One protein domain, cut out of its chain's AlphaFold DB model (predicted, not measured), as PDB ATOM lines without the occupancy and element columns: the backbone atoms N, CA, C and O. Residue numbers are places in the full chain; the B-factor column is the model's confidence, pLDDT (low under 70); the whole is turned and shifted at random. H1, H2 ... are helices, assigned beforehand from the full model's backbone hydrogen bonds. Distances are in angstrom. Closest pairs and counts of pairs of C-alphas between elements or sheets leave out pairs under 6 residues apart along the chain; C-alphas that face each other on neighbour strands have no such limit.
ATOM      1  N   PHE A 232     105.980 132.892 114.150       53.50
ATOM      2  CA  PHE A 232     107.201 133.672 114.288       53.50
ATOM      3  C   PHE A 232     108.138 133.464 113.089       53.50
ATOM      4  O   PHE A 232     108.072 132.454 112.387       53.50
ATOM      5  N   SER A 233     109.057 134.410 112.879       58.97
ATOM      6  CA  SER A 233     110.146 134.275 111.904       58.97
ATOM      7  C   SER A 233     111.218 133.283 112.379       58.97
ATOM      8  O   SER A 233     111.335 133.000 113.574       58.97
ATOM      9  N   TYR A 234     112.057 132.792 111.459       56.66
ATOM     10  CA  TYR A 234     113.177 131.900 111.797       56.66
ATOM     11  C   TYR A 234     114.095 132.490 112.885       56.66
ATOM     12  O   TYR A 234     114.461 131.793 113.828       56.66
ATOM     13  N   ALA A 235     114.402 133.789 112.802       57.28
ATOM     14  CA  ALA A 235     115.237 134.484 113.781       57.28
ATOM     15  C   ALA A 235     114.577 134.569 115.171       57.28
ATOM     16  O   ALA A 235     115.244 134.363 116.182       57.28
ATOM     17  N   ALA A 236     113.262 134.803 115.241       59.91
ATOM     18  CA  ALA A 236     112.527 134.810 116.506       59.91
ATOM     19  C   ALA A 236     112.434 133.403 117.134       59.91
ATOM     20  O   ALA A 236     112.542 133.268 118.357       59.91
ATOM     21  N   ALA A 237     112.331 132.352 116.311       59.91
ATOM     22  CA  ALA A 237     112.467 130.965 116.757       59.91
ATOM     23  C   ALA A 237     113.851 130.722 117.380       59.91
ATOM     24  O   ALA A 237     113.962 130.268 118.519       59.91
ATOM     25  N   GLU A 238     114.913 131.070 116.648       60.03
ATOM     26  CA  GLU A 238     116.302 130.904 117.076       60.03
ATOM     27  C   GLU A 238     116.609 131.703 118.352       60.03
ATOM     28  O   GLU A 238     117.305 131.197 119.237       60.03
ATOM     29  N   ALA A 239     116.040 132.901 118.507       63.06
ATOM     30  CA  ALA A 239     116.133 133.703 119.723       63.06
ATOM     31  C   ALA A 239     115.453 133.017 120.924       63.06
ATOM     32  O   ALA A 239     116.097 132.859 121.967       63.06
ATOM     33  N   LYS A 240     114.204 132.534 120.789       64.25
ATOM     34  CA  LYS A 240     113.527 131.786 121.868       64.25
ATOM     35  C   LYS A 240     114.282 130.503 122.236       64.25
ATOM     36  O   LYS A 240     114.516 130.268 123.418       64.25
ATOM     37  N   LEU A 241     114.766 129.733 121.258       63.59
ATOM     38  CA  LEU A 241     115.564 128.516 121.485       63.59
ATOM     39  C   LEU A 241     116.895 128.812 122.192       63.59
ATOM     40  O   LEU A 241     117.291 128.093 123.110       63.59
ATOM     41  N   ASN A 242     117.571 129.899 121.810       61.97
ATOM     42  CA  ASN A 242     118.761 130.381 122.506       61.97
ATOM     43  C   ASN A 242     118.458 130.774 123.954       61.97
ATOM     44  O   ASN A 242     119.258 130.466 124.835       61.97
ATOM     45  N   ASN A 243     117.323 131.421 124.212       66.00
ATOM     46  CA  ASN A 243     116.916 131.790 125.563       66.00
ATOM     47  C   ASN A 243     116.563 130.548 126.396       66.00
ATOM     48  O   ASN A 243     117.087 130.415 127.498       66.00
ATOM     49  N   TRP A 244     115.816 129.585 125.849       63.81
ATOM     50  CA  TRP A 244     115.524 128.290 126.483       63.81
ATOM     51  C   TRP A 244     116.788 127.476 126.812       63.81
ATOM     52  O   TRP A 244     116.872 126.864 127.872       63.81
ATOM     53  N   TYR A 245     117.802 127.477 125.939       62.75
ATOM     54  CA  TYR A 245     119.065 126.763 126.180       62.75
ATOM     55  C   TYR A 245     119.996 127.482 127.175       62.75
ATOM     56  O   TYR A 245     120.774 126.835 127.879       62.75
ATOM     57  N   LYS A 246     119.945 128.822 127.228       63.22
ATOM     58  CA  LYS A 246     120.714 129.646 128.181       63.22
ATOM     59  C   LYS A 246     120.037 129.739 129.550       63.22
ATOM     60  O   LYS A 246     120.737 129.922 130.549       63.22
ATOM     61  N   ALA A 247     118.711 129.613 129.610       57.84
ATOM     62  CA  ALA A 247     117.950 129.507 130.844       57.84
ATOM     63  C   ALA A 247     118.478 128.308 131.635       57.84
ATOM     64  O   ALA A 247     118.360 127.158 131.216       57.84
ATOM     65  N   ARG A 248     119.124 128.578 132.775       49.31
ATOM     66  CA  ARG A 248     119.686 127.515 133.613       49.31
ATOM     67  C   ARG A 248     118.548 126.602 134.069       49.31
ATOM     68  O   ARG A 248     117.651 127.100 134.750       49.31
ATOM     69  N   PRO A 249     118.607 125.283 133.814       51.91
ATOM     70  CA  PRO A 249     117.660 124.350 134.404       51.91
ATOM     71  C   PRO A 249     117.970 124.208 135.900       51.91
ATOM     72  O   PRO A 249     118.746 123.349 136.328       51.91
ATOM     73  N   LEU A 250     117.412 125.121 136.693       51.00
ATOM     74  CA  LEU A 250     117.548 125.174 138.143       51.00
ATOM     75  C   LEU A 250     116.819 123.971 138.746       51.00
ATOM     76  O   LEU A 250     115.610 123.994 138.950       51.00
ATOM     77  N   SER A 251     117.568 122.892 138.989       52.53
ATOM     78  CA  SER A 251     117.109 121.649 139.638       52.53
ATOM     79  C   SER A 251     115.908 120.924 138.998       52.53
ATOM     80  O   SER A 251     115.434 119.946 139.569       52.53
ATOM     81  N   HIS A 252     115.444 121.324 137.809       58.78
ATOM     82  CA  HIS A 252     114.297 120.679 137.163       58.78
ATOM     83  C   HIS A 252     114.630 119.238 136.719       58.78
ATOM     84  O   HIS A 252     115.642 119.056 136.025       58.78
ATOM     85  N   PRO A 253     113.807 118.220 137.053       59.72
ATOM     86  CA  PRO A 253     114.068 116.827 136.674       59.72
ATOM     87  C   PRO A 253     114.157 116.665 135.150       59.72
ATOM     88  O   PRO A 253     115.126 116.112 134.630       59.72
ATOM     89  N   ASP A 254     113.221 117.265 134.415       70.25
ATOM     90  CA  ASP A 254     113.129 117.168 132.952       70.25
ATOM     91  C   ASP A 254     114.073 118.093 132.172       70.25
ATOM     92  O   ASP A 254     113.891 118.302 130.974       70.25
ATOM     93  N   ARG A 255     115.128 118.629 132.804       74.12
ATOM     94  CA  ARG A 255     116.114 119.500 132.133       74.12
ATOM     95  C   ARG A 255     116.696 118.907 130.846       74.12
ATOM     96  O   ARG A 255     117.023 119.642 129.916       74.12
ATOM     97  N   TRP A 256     116.845 117.583 130.804       81.44
ATOM     98  CA  TRP A 256     117.347 116.873 129.635       81.44
ATOM     99  C   TRP A 256     116.261 116.673 128.583       81.44
ATOM    100  O   TRP A 256     116.560 116.852 127.412       81.44
ATOM    101  N   ALA A 257     115.002 116.441 128.970       82.44
ATOM    102  CA  ALA A 257     113.893 116.433 128.018       82.44
ATOM    103  C   ALA A 257     113.733 117.810 127.352       82.44
ATOM    104  O   ALA A 257     113.713 117.880 126.132       82.44
ATOM    105  N   ILE A 258     113.754 118.914 128.114       76.31
ATOM    106  CA  ILE A 258     113.691 120.291 127.574       76.31
ATOM    107  C   ILE A 258     114.841 120.554 126.583       76.31
ATOM    108  O   ILE A 258     114.632 121.098 125.499       76.31
ATOM    109  N   ARG A 259     116.063 120.117 126.909       74.75
ATOM    110  CA  ARG A 259     117.217 120.204 125.997       74.75
ATOM    111  C   ARG A 259     117.066 119.294 124.769       74.75
ATOM    112  O   ARG A 259     117.498 119.678 123.683       74.75
ATOM    113  N   GLY A 260     116.427 118.136 124.924       80.38
ATOM    114  CA  GLY A 260     115.991 117.258 123.842       80.38
ATOM    115  C   GLY A 260     115.003 117.948 122.904       80.38
ATOM    116  O   GLY A 260     115.242 117.962 121.702       80.38
ATOM    117  N   VAL A 261     113.968 118.611 123.438       82.69
ATOM    118  CA  VAL A 261     112.988 119.393 122.660       82.69
ATOM    119  C   VAL A 261     113.698 120.442 121.805       82.69
ATOM    120  O   VAL A 261     113.444 120.521 120.608       82.69
ATOM    121  N   VAL A 262     114.638 121.204 122.379       76.69
ATOM    122  CA  VAL A 262     115.424 122.206 121.635       76.69
ATOM    123  C   VAL A 262     116.234 121.567 120.495       76.69
ATOM    124  O   VAL A 262     116.315 122.142 119.410       76.69
ATOM    125  N   LEU A 263     116.808 120.376 120.693       76.06
ATOM    126  CA  LEU A 263     117.593 119.661 119.671       76.06
ATOM    127  C   LEU A 263     116.724 119.014 118.579       76.06
ATOM    128  O   LEU A 263     117.060 119.106 117.398       76.06
ATOM    129  N   VAL A 264     115.597 118.404 118.952       81.94
ATOM    130  CA  VAL A 264     114.600 117.851 118.021       81.94
ATOM    131  C   VAL A 264     113.985 118.978 117.193       81.94
ATOM    132  O   VAL A 264     113.967 118.892 115.966       81.94
ATOM    133  N   PHE A 265     113.571 120.076 117.835       78.31
ATOM    134  CA  PHE A 265     112.991 121.223 117.144       78.31
ATOM    135  C   PHE A 265     113.993 121.914 116.223       78.31
ATOM    136  O   PHE A 265     113.678 122.087 115.054       78.31
ATOM    137  N   THR A 266     115.206 122.261 116.678       70.00
ATOM    138  CA  THR A 266     116.221 122.862 115.783       70.00
ATOM    139  C   THR A 266     116.518 121.971 114.578       70.00
ATOM    140  O   THR A 266     116.635 122.481 113.466       70.00
ATOM    141  N   THR A 267     116.569 120.648 114.765       73.25
ATOM    142  CA  THR A 267     116.779 119.694 113.666       73.25
ATOM    143  C   THR A 267     115.601 119.677 112.688       73.25
ATOM    144  O   THR A 267     115.813 119.843 111.491       73.25
ATOM    145  N   ALA A 268     114.361 119.555 113.167       71.81
ATOM    146  CA  ALA A 268     113.171 119.567 112.311       71.81
ATOM    147  C   ALA A 268     112.957 120.928 111.612       71.81
ATOM    148  O   ALA A 268     112.638 120.994 110.427       71.81
ATOM    149  N   PHE A 269     113.199 122.029 112.327       68.81
ATOM    150  CA  PHE A 269     113.044 123.400 111.842       68.81
ATOM    151  C   PHE A 269     114.080 123.770 110.768       68.81
ATOM    152  O   PHE A 269     113.779 124.574 109.884       68.81
ATOM    153  N   CYS A 270     115.258 123.129 110.758       65.50
ATOM    154  CA  CYS A 270     116.214 123.248 109.650       65.50
ATOM    155  C   CYS A 270     115.627 122.794 108.302       65.50
ATOM    156  O   CYS A 270     115.984 123.386 107.286       65.50
ATOM    157  N   TYR A 271     114.716 121.816 108.295       63.84
ATOM    158  CA  TYR A 271     114.050 121.291 107.092       63.84
ATOM    159  C   TYR A 271     112.687 121.961 106.804       63.84
ATOM    160  O   TYR A 271     111.933 121.494 105.952       63.84
ATOM    161  N   SER A 272     112.341 123.042 107.516       64.19
ATOM    162  CA  SER A 272     111.043 123.723 107.394       64.19
ATOM    163  C   SER A 272     110.972 124.723 106.234       64.19
ATOM    164  O   SER A 272     111.974 125.321 105.841       64.19
ATOM    165  N   ALA A 273     109.753 124.977 105.742       54.09
ATOM    166  CA  ALA A 273     109.483 125.937 104.662       54.09
ATOM    167  C   ALA A 273     109.931 127.369 104.996       54.09
ATOM    168  O   ALA A 273     110.279 128.126 104.101       54.09
ATOM    169  N   THR A 274     109.910 127.731 106.281       53.88
ATOM    170  CA  THR A 274     110.190 129.078 106.798       53.88
ATOM    171  C   THR A 274     111.648 129.300 107.185       53.88
ATOM    172  O   THR A 274     111.996 130.378 107.661       53.88
ATOM    173  N   ASN A 275     112.514 128.299 107.017       59.81
ATOM    174  CA  ASN A 275     113.952 128.520 107.048       59.81
ATOM    175  C   ASN A 275     114.357 129.193 105.723       59.81
ATOM    176  O   ASN A 275     114.302 128.526 104.691       59.81
ATOM    177  N   PRO A 276     114.802 130.466 105.705       54.09
ATOM    178  CA  PRO A 276     115.086 131.183 104.458       54.09
ATOM    179  C   PRO A 276     116.254 130.569 103.667       54.09
ATOM    180  O   PRO A 276     116.331 130.709 102.446       54.09
ATOM    181  N   LEU A 277     117.155 129.833 104.331       54.75
ATOM    182  CA  LEU A 277     118.182 129.046 103.646       54.75
ATOM    183  C   LEU A 277     117.570 127.820 102.957       54.75
ATOM    184  O   LEU A 277     118.000 127.457 101.871       54.75
ATOM    185  N   TYR A 278     116.548 127.199 103.545       55.78
ATOM    186  CA  TYR A 278     115.840 126.077 102.927       55.78
ATOM    187  C   TYR A 278     114.928 126.551 101.790       55.78
ATOM    188  O   TYR A 278     114.975 126.009 100.690       55.78
ATOM    189  N   GLU A 279     114.186 127.635 102.007       53.75
ATOM    190  CA  GLU A 279     113.360 128.300 101.001       53.75
ATOM    191  C   GLU A 279     114.175 128.708  99.763       53.75
ATOM    192  O   GLU A 279     113.812 128.357  98.643       53.75
ATOM    193  N   SER A 280     115.327 129.363  99.946       53.41
ATOM    194  CA  SER A 280     116.199 129.767  98.830       53.41
ATOM    195  C   SER A 280     116.922 128.602  98.138       53.41
ATOM    196  O   SER A 280     117.320 128.735  96.978       53.41
ATOM    197  N   ILE A 281     117.087 127.454  98.807       52.34
ATOM    198  CA  ILE A 281     117.706 126.256  98.220       52.34
ATOM    199  C   ILE A 281     116.676 125.361  97.526       52.34
ATOM    200  O   ILE A 281     117.027 124.762  96.511       52.34
ATOM    201  N   PHE A 282     115.434 125.262  98.012       54.81
ATOM    202  CA  PHE A 282     114.419 124.319  97.515       54.81
ATOM    203  C   PHE A 282     113.239 124.990  96.789       54.81
ATOM    204  O   PHE A 282     112.832 124.485  95.740       54.81
ATOM    205  N   GLY A 283     112.794 126.163  97.250       53.81
ATOM    206  CA  GLY A 283     111.648 126.933  96.745       53.81
ATOM    207  C   GLY A 283     110.381 126.752  97.596       53.81
ATOM    208  O   GLY A 283     110.173 125.692  98.182       53.81
ATOM    209  N   HIS A 284     109.501 127.767  97.637       52.25
ATOM    210  CA  HIS A 284     108.272 127.754  98.460       52.25
ATOM    211  C   HIS A 284     107.361 126.526  98.225       52.25
ATOM    212  O   HIS A 284     106.611 126.133  99.117       52.25
ATOM    213  N   SER A 285     107.400 125.927  97.030       47.03
ATOM    214  CA  SER A 285     106.510 124.838  96.598       47.03
ATOM    215  C   SER A 285     106.836 123.455  97.180       47.03
ATOM    216  O   SER A 285     106.070 122.524  96.958       47.03
ATOM    217  N   PHE A 286     107.967 123.292  97.878       49.12
ATOM    218  CA  PHE A 286     108.567 121.977  98.163       49.12
ATOM    219  C   PHE A 286     107.956 121.202  99.356       49.12
ATOM    220  O   PHE A 286     108.444 120.139  99.723       49.12
ATOM    221  N   LEU A 287     106.930 121.733 100.031       50.81
ATOM    222  CA  LEU A 287     106.441 121.178 101.305       50.81
ATOM    223  C   LEU A 287     104.920 120.982 101.331       50.81
ATOM    224  O   LEU A 287     104.194 121.651 102.074       50.81
ATOM    225  N   ASN A 288     104.479 120.003 100.537       47.66
ATOM    226  CA  ASN A 288     103.098 119.505 100.466       47.66
ATOM    227  C   ASN A 288     102.771 118.423 101.526       47.66
ATOM    228  O   ASN A 288     101.651 117.923 101.577       47.66
ATOM    229  N   GLY A 289     103.728 118.061 102.394       54.00
ATOM    230  CA  GLY A 289     103.538 117.113 103.501       54.00
ATOM    231  C   GLY A 289     102.728 117.705 104.660       54.00
ATOM    232  O   GLY A 289     103.295 118.177 105.647       54.00
ATOM    233  N   GLU A 290     101.401 117.691 104.541       57.12
ATOM    234  CA  GLU A 290     100.478 118.407 105.436       57.12
ATOM    235  C   GLU A 290     100.551 117.959 106.911       57.12
ATOM    236  O   GLU A 290     100.605 118.802 107.810       57.12
ATOM    237  N   SER A 291     100.639 116.649 107.182       57.12
ATOM    238  CA  SER A 291     100.704 116.109 108.556       57.12
ATOM    239  C   SER A 291     101.966 116.559 109.310       57.12
ATOM    240  O   SER A 291     101.879 117.204 110.362       57.12
ATOM    241  N   SER A 292     103.149 116.297 108.739       59.78
ATOM    242  CA  SER A 292     104.447 116.616 109.349       59.78
ATOM    243  C   SER A 292     104.611 118.126 109.574       59.78
ATOM    244  O   SER A 292     105.124 118.565 110.607       59.78
ATOM    245  N   ARG A 293     104.107 118.937 108.630       63.47
ATOM    246  CA  ARG A 293     104.074 120.405 108.716       63.47
ATOM    247  C   ARG A 293     103.198 120.885 109.876       63.47
ATOM    248  O   ARG A 293     103.639 121.727 110.655       63.47
ATOM    249  N   ASN A 294     102.008 120.307 110.048       66.38
ATOM    250  CA  ASN A 294     101.107 120.650 111.151       66.38
ATOM    251  C   ASN A 294     101.706 120.317 112.529       66.38
ATOM    252  O   ASN A 294     101.591 121.137 113.443       66.38
ATOM    253  N   ARG A 295     102.407 119.183 112.695       68.94
ATOM    254  CA  ARG A 295     103.108 118.877 113.961       68.94
ATOM    255  C   ARG A 295     104.221 119.869 114.276       68.94
ATOM    256  O   ARG A 295     104.302 120.345 115.407       68.94
ATOM    257  N   LEU A 296     105.040 120.239 113.289       70.75
ATOM    258  CA  LEU A 296     106.096 121.231 113.502       70.75
ATOM    259  C   LEU A 296     105.518 122.608 113.880       70.75
ATOM    260  O   LEU A 296     106.090 123.295 114.727       70.75
ATOM    261  N   THR A 297     104.349 122.980 113.345       69.81
ATOM    262  CA  THR A 297     103.601 124.175 113.773       69.81
ATOM    263  C   THR A 297     103.067 124.061 115.206       69.81
ATOM    264  O   THR A 297     103.210 125.015 115.969       69.81
ATOM    265  N   LYS A 298     102.532 122.909 115.634       71.56
ATOM    266  CA  LYS A 298     102.104 122.704 117.037       71.56
ATOM    267  C   LYS A 298     103.263 122.753 118.034       71.56
ATOM    268  O   LYS A 298     103.133 123.366 119.095       71.56
ATOM    269  N   LEU A 299     104.404 122.157 117.687       75.44
ATOM    270  CA  LEU A 299     105.615 122.232 118.501       75.44
ATOM    271  C   LEU A 299     106.150 123.675 118.552       75.44
ATOM    272  O   LEU A 299     106.494 124.157 119.626       75.44
ATOM    273  N   SER A 300     106.106 124.401 117.428       71.31
ATOM    274  CA  SER A 300     106.426 125.837 117.369       71.31
ATOM    275  C   SER A 300     105.536 126.670 118.299       71.31
ATOM    276  O   SER A 300     106.050 127.449 119.094       71.31
ATOM    277  N   LEU A 301     104.213 126.479 118.251       71.62
ATOM    278  CA  LEU A 301     103.258 127.153 119.143       71.62
ATOM    279  C   LEU A 301     103.518 126.809 120.618       71.62
ATOM    280  O   LEU A 301     103.568 127.696 121.461       71.62
ATOM    281  N   SER A 302     103.791 125.540 120.930       76.38
ATOM    282  CA  SER A 302     104.080 125.098 122.303       76.38
ATOM    283  C   SER A 302     105.375 125.694 122.876       76.38
ATOM    284  O   SER A 302     105.454 125.959 124.076       76.38
ATOM    285  N   LEU A 303     106.376 125.933 122.018       70.44
ATOM    286  CA  LEU A 303     107.596 126.684 122.339       70.44
ATOM    287  C   LEU A 303     107.348 128.200 122.437       70.44
ATOM    288  O   LEU A 303     108.049 128.892 123.174       70.44
ATOM    289  N   TYR A 304     106.366 128.734 121.705       67.62
ATOM    290  CA  TYR A 304     105.986 130.144 121.783       67.62
ATOM    291  C   TYR A 304     105.243 130.470 123.082       67.62
ATOM    292  O   TYR A 304     105.570 131.472 123.712       67.62
ATOM    293  N   ASP A 305     104.326 129.607 123.518       73.56
ATOM    294  CA  ASP A 305     103.526 129.759 124.744       73.56
ATOM    295  C   ASP A 305     104.330 129.520 126.046       73.56
ATOM    296  O   ASP A 305     103.750 129.417 127.128       73.56
ATOM    297  N   ASP A 306     105.653 129.333 125.944       68.69
ATOM    298  CA  ASP A 306     106.563 128.931 127.027       68.69
ATOM    299  C   ASP A 306     106.071 127.682 127.817       68.69
ATOM    300  O   ASP A 306     106.365 127.465 128.996       68.69
ATOM    301  N   SER A 307     105.319 126.810 127.128       80.44
ATOM    302  CA  SER A 307     104.550 125.705 127.706       80.44
ATOM    303  C   SER A 307     105.320 124.383 127.646       80.44
ATOM    304  O   SER A 307     105.023 123.493 126.845       80.44
ATOM    305  N   TYR A 308     106.323 124.239 128.521       76.31
ATOM    306  CA  TYR A 308     107.243 123.088 128.554       76.31
ATOM    307  C   TYR A 308     106.559 121.715 128.466       76.31
ATOM    308  O   TYR A 308     107.033 120.859 127.727       76.31
ATOM    309  N   GLY A 309     105.434 121.504 129.161       80.25
ATOM    310  CA  GLY A 309     104.694 120.235 129.114       80.25
ATOM    311  C   GLY A 309     104.141 119.905 127.721       80.25
ATOM    312  O   GLY A 309     104.324 118.789 127.240       80.25
ATOM    313  N   LYS A 310     103.543 120.890 127.033       82.56
ATOM    314  CA  LYS A 310     103.068 120.727 125.647       82.56
ATOM    315  C   LYS A 310     104.235 120.542 124.676       82.56
ATOM    316  O   LYS A 310     104.167 119.700 123.790       82.56
ATOM    317  N   ALA A 311     105.320 121.299 124.860       82.81
ATOM    318  CA  ALA A 311     106.497 121.231 123.995       82.81
ATOM    319  C   ALA A 311     107.246 119.890 124.127       82.81
ATOM    320  O   ALA A 311     107.739 119.366 123.131       82.81
ATOM    321  N   ILE A 312     107.286 119.306 125.330       86.38
ATOM    322  CA  ILE A 312     107.750 117.930 125.549       86.38
ATOM    323  C   ILE A 312     106.802 116.945 124.859       86.38
ATOM    324  O   ILE A 312     107.272 116.149 124.056       86.38
ATOM    325  N   HIS A 313     105.487 117.039 125.083       86.94
ATOM    326  CA  HIS A 313     104.517 116.116 124.484       86.94
ATOM    327  C   HIS A 313     104.528 116.127 122.942       86.94
ATOM    328  O   HIS A 313     104.529 115.068 122.323       86.94
ATOM    329  N   GLU A 314     104.599 117.294 122.294       86.69
ATOM    330  CA  GLU A 314     104.664 117.358 120.826       86.69
ATOM    331  C   GLU A 314     106.029 116.913 120.264       86.69
ATOM    332  O   GLU A 314     106.089 116.399 119.148       86.69
ATOM    333  N   ALA A 315     107.121 117.031 121.030       85.94
ATOM    334  CA  ALA A 315     108.412 116.445 120.658       85.94
ATOM    335  C   ALA A 315     108.448 114.918 120.864       85.94
ATOM    336  O   ALA A 315     109.024 114.215 120.038       85.94
ATOM    337  N   GLU A 316     107.808 114.405 121.919       89.19
ATOM    338  CA  GLU A 316     107.563 112.975 122.147       89.19
ATOM    339  C   GLU A 316     106.731 112.385 120.994       89.19
ATOM    340  O   GLU A 316     107.155 111.414 120.370       89.19
ATOM    341  N   ASN A 317     105.618 113.031 120.621       87.81
ATOM    342  CA  ASN A 317     104.797 112.651 119.465       87.81
ATOM    343  C   ASN A 317     105.603 112.629 118.155       87.81
ATOM    344  O   ASN A 317     105.454 111.701 117.361       87.81
ATOM    345  N   LEU A 318     106.455 113.635 117.921       85.19
ATOM    346  CA  LEU A 318     107.295 113.704 116.722       85.19
ATOM    347  C   LEU A 318     108.356 112.594 116.714       85.19
ATOM    348  O   LEU A 318     108.549 111.942 115.693       85.19
ATOM    349  N   LEU A 319     109.015 112.328 117.847       87.19
ATOM    350  CA  LEU A 319     109.965 111.217 117.966       87.19
ATOM    351  C   LEU A 319     109.289 109.859 117.755       87.19
ATOM    352  O   LEU A 319     109.889 108.997 117.123       87.19
ATOM    353  N   LYS A 320     108.043 109.682 118.206       88.75
ATOM    354  CA  LYS A 320     107.269 108.444 118.035       88.75
ATOM    355  C   LYS A 320     106.986 108.103 116.565       88.75
ATOM    356  O   LYS A 320     106.966 106.929 116.209       88.75
ATOM    357  N   GLU A 321     106.811 109.100 115.697       83.44
ATOM    358  CA  GLU A 321     106.665 108.884 114.243       83.44
ATOM    359  C   GLU A 321     108.005 108.546 113.564       83.44
ATOM    360  O   GLU A 321     108.054 107.753 112.625       83.44
ATOM    361  N   VAL A 322     109.108 109.099 114.074       84.06
ATOM    362  CA  VAL A 322     110.485 108.904 113.576       84.06
ATOM    363  C   VAL A 322     111.103 107.576 114.080       84.06
ATOM    364  O   VAL A 322     111.970 106.974 113.425       84.06
ATOM    365  N   TYR A 323     110.637 107.103 115.241       86.75
ATOM    366  CA  TYR A 323     111.108 105.934 115.990       86.75
ATOM    367  C   TYR A 323     109.946 105.158 116.653       86.75
ATOM    368  O   TYR A 323     109.874 105.094 117.881       86.75
ATOM    369  N   PRO A 324     109.056 104.505 115.882       85.62
ATOM    370  CA  PRO A 324     107.880 103.812 116.428       85.62
ATOM    371  C   PRO A 324     108.200 102.614 117.344       85.62
ATOM    372  O   PRO A 324     107.315 102.119 118.035       85.62
ATOM    373  N   GLU A 325     109.452 102.146 117.358       89.75
ATOM    374  CA  GLU A 325     109.935 101.019 118.170       89.75
ATOM    375  C   GLU A 325     110.711 101.448 119.435       89.75
ATOM    376  O   GLU A 325     111.198 100.591 120.172       89.75
ATOM    377  N   GLN A 326     110.872 102.754 119.696       88.88
ATOM    378  CA  GLN A 326     111.643 103.264 120.841       88.88
ATOM    379  C   GLN A 326     110.762 104.042 121.826       88.88
ATOM    380  O   GLN A 326     109.803 104.697 121.433       88.88
ATOM    381  N   ASP A 327     111.128 104.001 123.110       91.19
ATOM    382  CA  ASP A 327     110.552 104.855 124.158       91.19
ATOM    383  C   ASP A 327     110.869 106.324 123.847       91.19
ATOM    384  O   ASP A 327     112.007 106.780 124.014       91.19
ATOM    385  N   GLU A 328     109.856 107.065 123.395       90.44
ATOM    386  CA  GLU A 328     110.005 108.452 122.965       90.44
ATOM    387  C   GLU A 328     110.475 109.383 124.098       90.44
ATOM    388  O   GLU A 328     111.208 110.345 123.849       90.44
ATOM    389  N   LYS A 329     110.130 109.070 125.353       89.44
ATOM    390  CA  LYS A 329     110.437 109.893 126.535       89.44
ATOM    391  C   LYS A 329     111.883 109.700 126.970       89.44
ATOM    392  O   LYS A 329     112.580 110.660 127.316       89.44
ATOM    393  N   ARG A 330     112.356 108.452 126.928       88.38
ATOM    394  CA  ARG A 330     113.768 108.121 127.123       88.38
ATOM    395  C   ARG A 330     114.622 108.687 125.998       88.38
ATOM    396  O   ARG A 330     115.604 109.361 126.292       88.38
ATOM    397  N   LEU A 331     114.231 108.486 124.740       88.12
ATOM    398  CA  LEU A 331     114.974 108.981 123.581       88.12
ATOM    399  C   LEU A 331     115.138 110.509 123.623       88.12
ATOM    400  O   LEU A 331     116.249 111.010 123.446       88.12
ATOM    401  N   LEU A 332     114.075 111.254 123.953       88.94
ATOM    402  CA  LEU A 332     114.129 112.711 124.121       88.94
ATOM    403  C   LEU A 332     115.134 113.142 125.205       88.94
ATOM    404  O   LEU A 332     115.885 114.102 125.016       88.94
ATOM    405  N   ARG A 333     115.176 112.424 126.336       86.69
ATOM    406  CA  ARG A 333     116.122 112.676 127.438       86.69
ATOM    407  C   ARG A 333     117.560 112.312 127.058       86.69
ATOM    408  O   ARG A 333     118.455 113.113 127.324       86.69
ATOM    409  N   ASP A 334     117.773 111.173 126.402       86.81
ATOM    410  CA  ASP A 334     119.097 110.684 125.993       86.81
ATOM    411  C   ASP A 334     119.711 111.587 124.897       86.81
ATOM    412  O   ASP A 334     120.882 111.949 124.988       86.81
ATOM    413  N   ILE A 335     118.915 112.075 123.928       84.38
ATOM    414  CA  ILE A 335     119.323 113.121 122.959       84.38
ATOM    415  C   ILE A 335     119.775 114.404 123.683       84.38
ATOM    416  O   ILE A 335     120.714 115.081 123.243       84.38
ATOM    417  N   GLY A 336     119.085 114.760 124.769       80.56
ATOM    418  CA  GLY A 336     119.302 115.984 125.531       80.56
ATOM    419  C   GLY A 336     120.501 115.962 126.482       80.56
ATOM    420  O   GLY A 336     121.151 117.002 126.631       80.56
ATOM    421  N   ASP A 337     120.819 114.831 127.120       81.31
ATOM    422  CA  ASP A 337     121.974 114.734 128.023       81.31
ATOM    423  C   ASP A 337     123.298 114.929 127.245       81.31
ATOM    424  O   ASP A 337     123.451 114.597 126.072       81.31
ATOM    425  N   VAL A 338     124.270 115.545 127.914       73.25
ATOM    426  CA  VAL A 338     125.635 115.782 127.415       73.25
ATOM    427  C   VAL A 338     126.551 114.592 127.729       73.25
ATOM    428  O   VAL A 338     127.642 114.486 127.179       73.25
ATOM    429  N   ARG A 339     126.129 113.715 128.646       74.25
ATOM    430  CA  ARG A 339     126.888 112.561 129.149       74.25
ATOM    431  C   ARG A 339     126.689 111.293 128.324       74.25
ATOM    432  O   ARG A 339     127.517 110.394 128.416       74.25
ATOM    433  N   VAL A 340     125.591 111.206 127.575       77.50
ATOM    434  CA  VAL A 340     125.293 110.070 126.699       77.50
ATOM    435  C   VAL A 340     125.871 110.379 125.325       77.50
ATOM    436  O   VAL A 340     125.468 111.361 124.691       77.50
ATOM    437  N   ASP A 341     126.811 109.553 124.858       75.31
ATOM    438  CA  ASP A 341     127.271 109.656 123.476       75.31
ATOM    439  C   ASP A 341     126.104 109.330 122.541       75.31
ATOM    440  O   ASP A 341     125.542 108.236 122.525       75.31
ATOM    441  N   THR A 342     125.698 110.361 121.820       72.44
ATOM    442  CA  THR A 342     124.513 110.396 120.978       72.44
ATOM    443  C   THR A 342     124.838 111.033 119.633       72.44
ATOM    444  O   THR A 342     123.918 111.458 118.945       72.44
ATOM    445  N   GLU A 343     126.111 111.111 119.215       74.31
ATOM    446  CA  GLU A 343     126.437 111.622 117.873       74.31
ATOM    447  C   GLU A 343     125.783 110.760 116.783       74.31
ATOM    448  O   GLU A 343     125.121 111.294 115.892       74.31
ATOM    449  N   HIS A 344     125.840 109.431 116.923       75.50
ATOM    450  CA  HIS A 344     125.137 108.497 116.037       75.50
ATOM    451  C   HIS A 344     123.612 108.686 116.067       75.50
ATOM    452  O   HIS A 344     122.988 108.761 115.012       75.50
ATOM    453  N   VAL A 345     123.017 108.840 117.257       76.62
ATOM    454  CA  VAL A 345     121.568 109.073 117.420       76.62
ATOM    455  C   VAL A 345     121.150 110.414 116.805       76.62
ATOM    456  O   VAL A 345     120.095 110.508 116.196       76.62
ATOM    457  N   LYS A 346     121.983 111.455 116.915       74.31
ATOM    458  CA  LYS A 346     121.720 112.795 116.366       74.31
ATOM    459  C   LYS A 346     121.845 112.848 114.845       74.31
ATOM    460  O   LYS A 346     121.159 113.657 114.225       74.31
ATOM    461  N   ASP A 347     122.683 112.010 114.243       74.50
ATOM    462  CA  ASP A 347     122.785 111.903 112.786       74.50
ATOM    463  C   ASP A 347     121.716 110.985 112.172       74.50
ATOM    464  O   ASP A 347     121.150 111.352 111.146       74.50
ATOM    465  N   ASP A 348     121.337 109.891 112.836       80.25
ATOM    466  CA  ASP A 348     120.169 109.074 112.462       80.25
ATOM    467  C   ASP A 348     118.850 109.866 112.615       80.25
ATOM    468  O   ASP A 348     118.024 109.892 111.702       80.25
ATOM    469  N   LEU A 349     118.698 110.639 113.700       81.88
ATOM    470  CA  LEU A 349     117.578 111.568 113.907       81.88
ATOM    471  C   LEU A 349     117.470 112.590 112.766       81.88
ATOM    472  O   LEU A 349     116.363 112.912 112.341       81.88
ATOM    473  N   ARG A 350     118.602 113.095 112.256       76.00
ATOM    474  CA  ARG A 350     118.638 113.994 111.089       76.00
ATOM    475  C   ARG A 350     118.201 113.286 109.815       76.00
ATOM    476  O   ARG A 350     117.390 113.847 109.089       76.00
ATOM    477  N   GLU A 351     118.715 112.088 109.546       75.88
ATOM    478  CA  GLU A 351     118.365 111.317 108.345       75.88
ATOM    479  C   GLU A 351     116.866 110.968 108.323       75.88
ATOM    480  O   GLU A 351     116.191 111.206 107.321       75.88
ATOM    481  N   LYS A 352     116.315 110.516 109.455       80.75
ATOM    482  CA  LYS A 352     114.894 110.169 109.592       80.75
ATOM    483  C   LYS A 352     113.963 111.389 109.623       80.75
ATOM    484  O   LYS A 352     112.910 111.365 108.993       80.75
ATOM    485  N   LEU A 353     114.326 112.479 110.312       77.19
ATOM    486  CA  LEU A 353     113.547 113.726 110.232       77.19
ATOM    487  C   LEU A 353     113.571 114.294 108.811       77.19
ATOM    488  O   LEU A 353     112.537 114.757 108.338       77.19
ATOM    489  N   ALA A 354     114.705 114.220 108.110       72.12
ATOM    490  CA  ALA A 354     114.780 114.610 106.709       72.12
ATOM    491  C   ALA A 354     113.852 113.747 105.838       72.12
ATOM    492  O   ALA A 354     113.087 114.310 105.064       72.12
ATOM    493  N   SER A 355     113.836 112.416 105.983       71.69
ATOM    494  CA  SER A 355     112.941 111.563 105.180       71.69
ATOM    495  C   SER A 355     111.449 111.796 105.472       71.69
ATOM    496  O   SER A 355     110.639 111.768 104.548       71.69
ATOM    497  N   MET A 356     111.080 112.078 106.726       74.75
ATOM    498  CA  MET A 356     109.691 112.317 107.154       74.75
ATOM    499  C   MET A 356     109.169 113.729 106.822       74.75
ATOM    500  O   MET A 356     107.975 113.919 106.572       74.75
ATOM    501  N   LEU A 357     110.046 114.738 106.843       69.19
ATOM    502  CA  LEU A 357     109.707 116.124 106.496       69.19
ATOM    503  C   LEU A 357     109.857 116.398 104.991       69.19
ATOM    504  O   LEU A 357     109.277 117.357 104.493       69.19
ATOM    505  N   LEU A 358     110.609 115.560 104.269       65.44
ATOM    506  CA  LEU A 358     110.933 115.714 102.848       65.44
ATOM    507  C   LEU A 358     110.674 114.392 102.084       65.44
ATOM    508  O   LEU A 358     111.608 113.835 101.498       65.44
ATOM    509  N   PRO A 359     109.434 113.861 102.062       59.97
ATOM    510  CA  PRO A 359     109.135 112.567 101.436       59.97
ATOM    511  C   PRO A 359     109.527 112.509  99.947       59.97
ATOM    512  O   PRO A 359     109.982 111.470  99.475       59.97
ATOM    513  N   GLU A 360     109.500 113.646  99.240       56.47
ATOM    514  CA  GLU A 360     109.989 113.791  97.855       56.47
ATOM    515  C   GLU A 360     111.489 113.443  97.669       56.47
ATOM    516  O   GLU A 360     111.935 113.239  96.541       56.47
ATOM    517  N   PHE A 361     112.280 113.351  98.750       52.25
ATOM    518  CA  PHE A 361     113.655 112.822  98.746       52.25
ATOM    519  C   PHE A 361     113.788 111.402  99.324       52.25
ATOM    520  O   PHE A 361     114.854 110.803  99.177       52.25
ATOM    521  N   ALA A 362     112.750 110.864  99.970       49.88
ATOM    522  CA  ALA A 362     112.740 109.508 100.524       49.88
ATOM    523  C   ALA A 362     112.379 108.445  99.468       49.88
ATOM    524  O   ALA A 362     112.870 107.320  99.537       49.88
TER     525      ALA A 362
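What this domain is: This is residues 232 to 362 of the 364 residues of an uncharacterized protein of Periconia macrospinosa (UniProt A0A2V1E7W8). The longest helix, H2, runs through the middle of a helical body, with H1 along one side, the hairpin of H4 and H5 on a second, and H6 and H7 crossing it on a third. H3 and H8 lie near the end of the body where H2 ends. The printed part has 131 residues with eight named helices, H1 to H8 in chain order, and no named strand: all helix, compact, radius of gyration of the C-alphas 14.2 A, spans 44 by 32 by 22 A. Helix packing is mostly crossed.

How they stand to each other: H2, residues 255 to 270, is the hub, touching five helices. H1, residues 234 to 246, makes a hairpin with it at a shallow tilt of 19 degrees; the closest C-alphas, Leu 241 and Val 262, are 6.3 A apart. H5, residues 308 to 322, touches H2 at a steep tilt of 58 degrees, closest at C-alphas 315 and 261, 5.8 A. H4, residues 290 to 304, makes a hairpin with H5, closest at C-alphas 302 and 311, 4.9 A. H6, residues 328 to 336, touches H2 about perpendicular at 87 degrees, closest at C-alphas 336 and 260, 3.9 A. H7, residues 343 to 357, touches residues 267 to 268 of H2 alone, closest at C-alphas 353 and 268, 6.2 A. H3, residues 276 to 282, touches no helix. H8, residues 359 to 362, only just touches H7, with 3 pairs of C-alphas within 8 A, only at the corner. In H1 to H7 every O i to N i+4 pair is within hydrogen-bond range; H8 is too short for one.

Where its parts are: H2 spans 22.8 A from C-alpha 255 at (116.114, 119.500, 132.133). H4 and H5 span 20.9 A each, H7 20.7 A. H8 ends at C-alpha 362, (112.740, 109.508, 100.524).

The domain as a whole: C-alphas 251 and 285 are farthest apart, 44.4 A. The printed part has no cut and no long link. Mean pLDDT of the printed part is 70.4; 58 residues are under 70, among them 232 to 253 and 269 to 295.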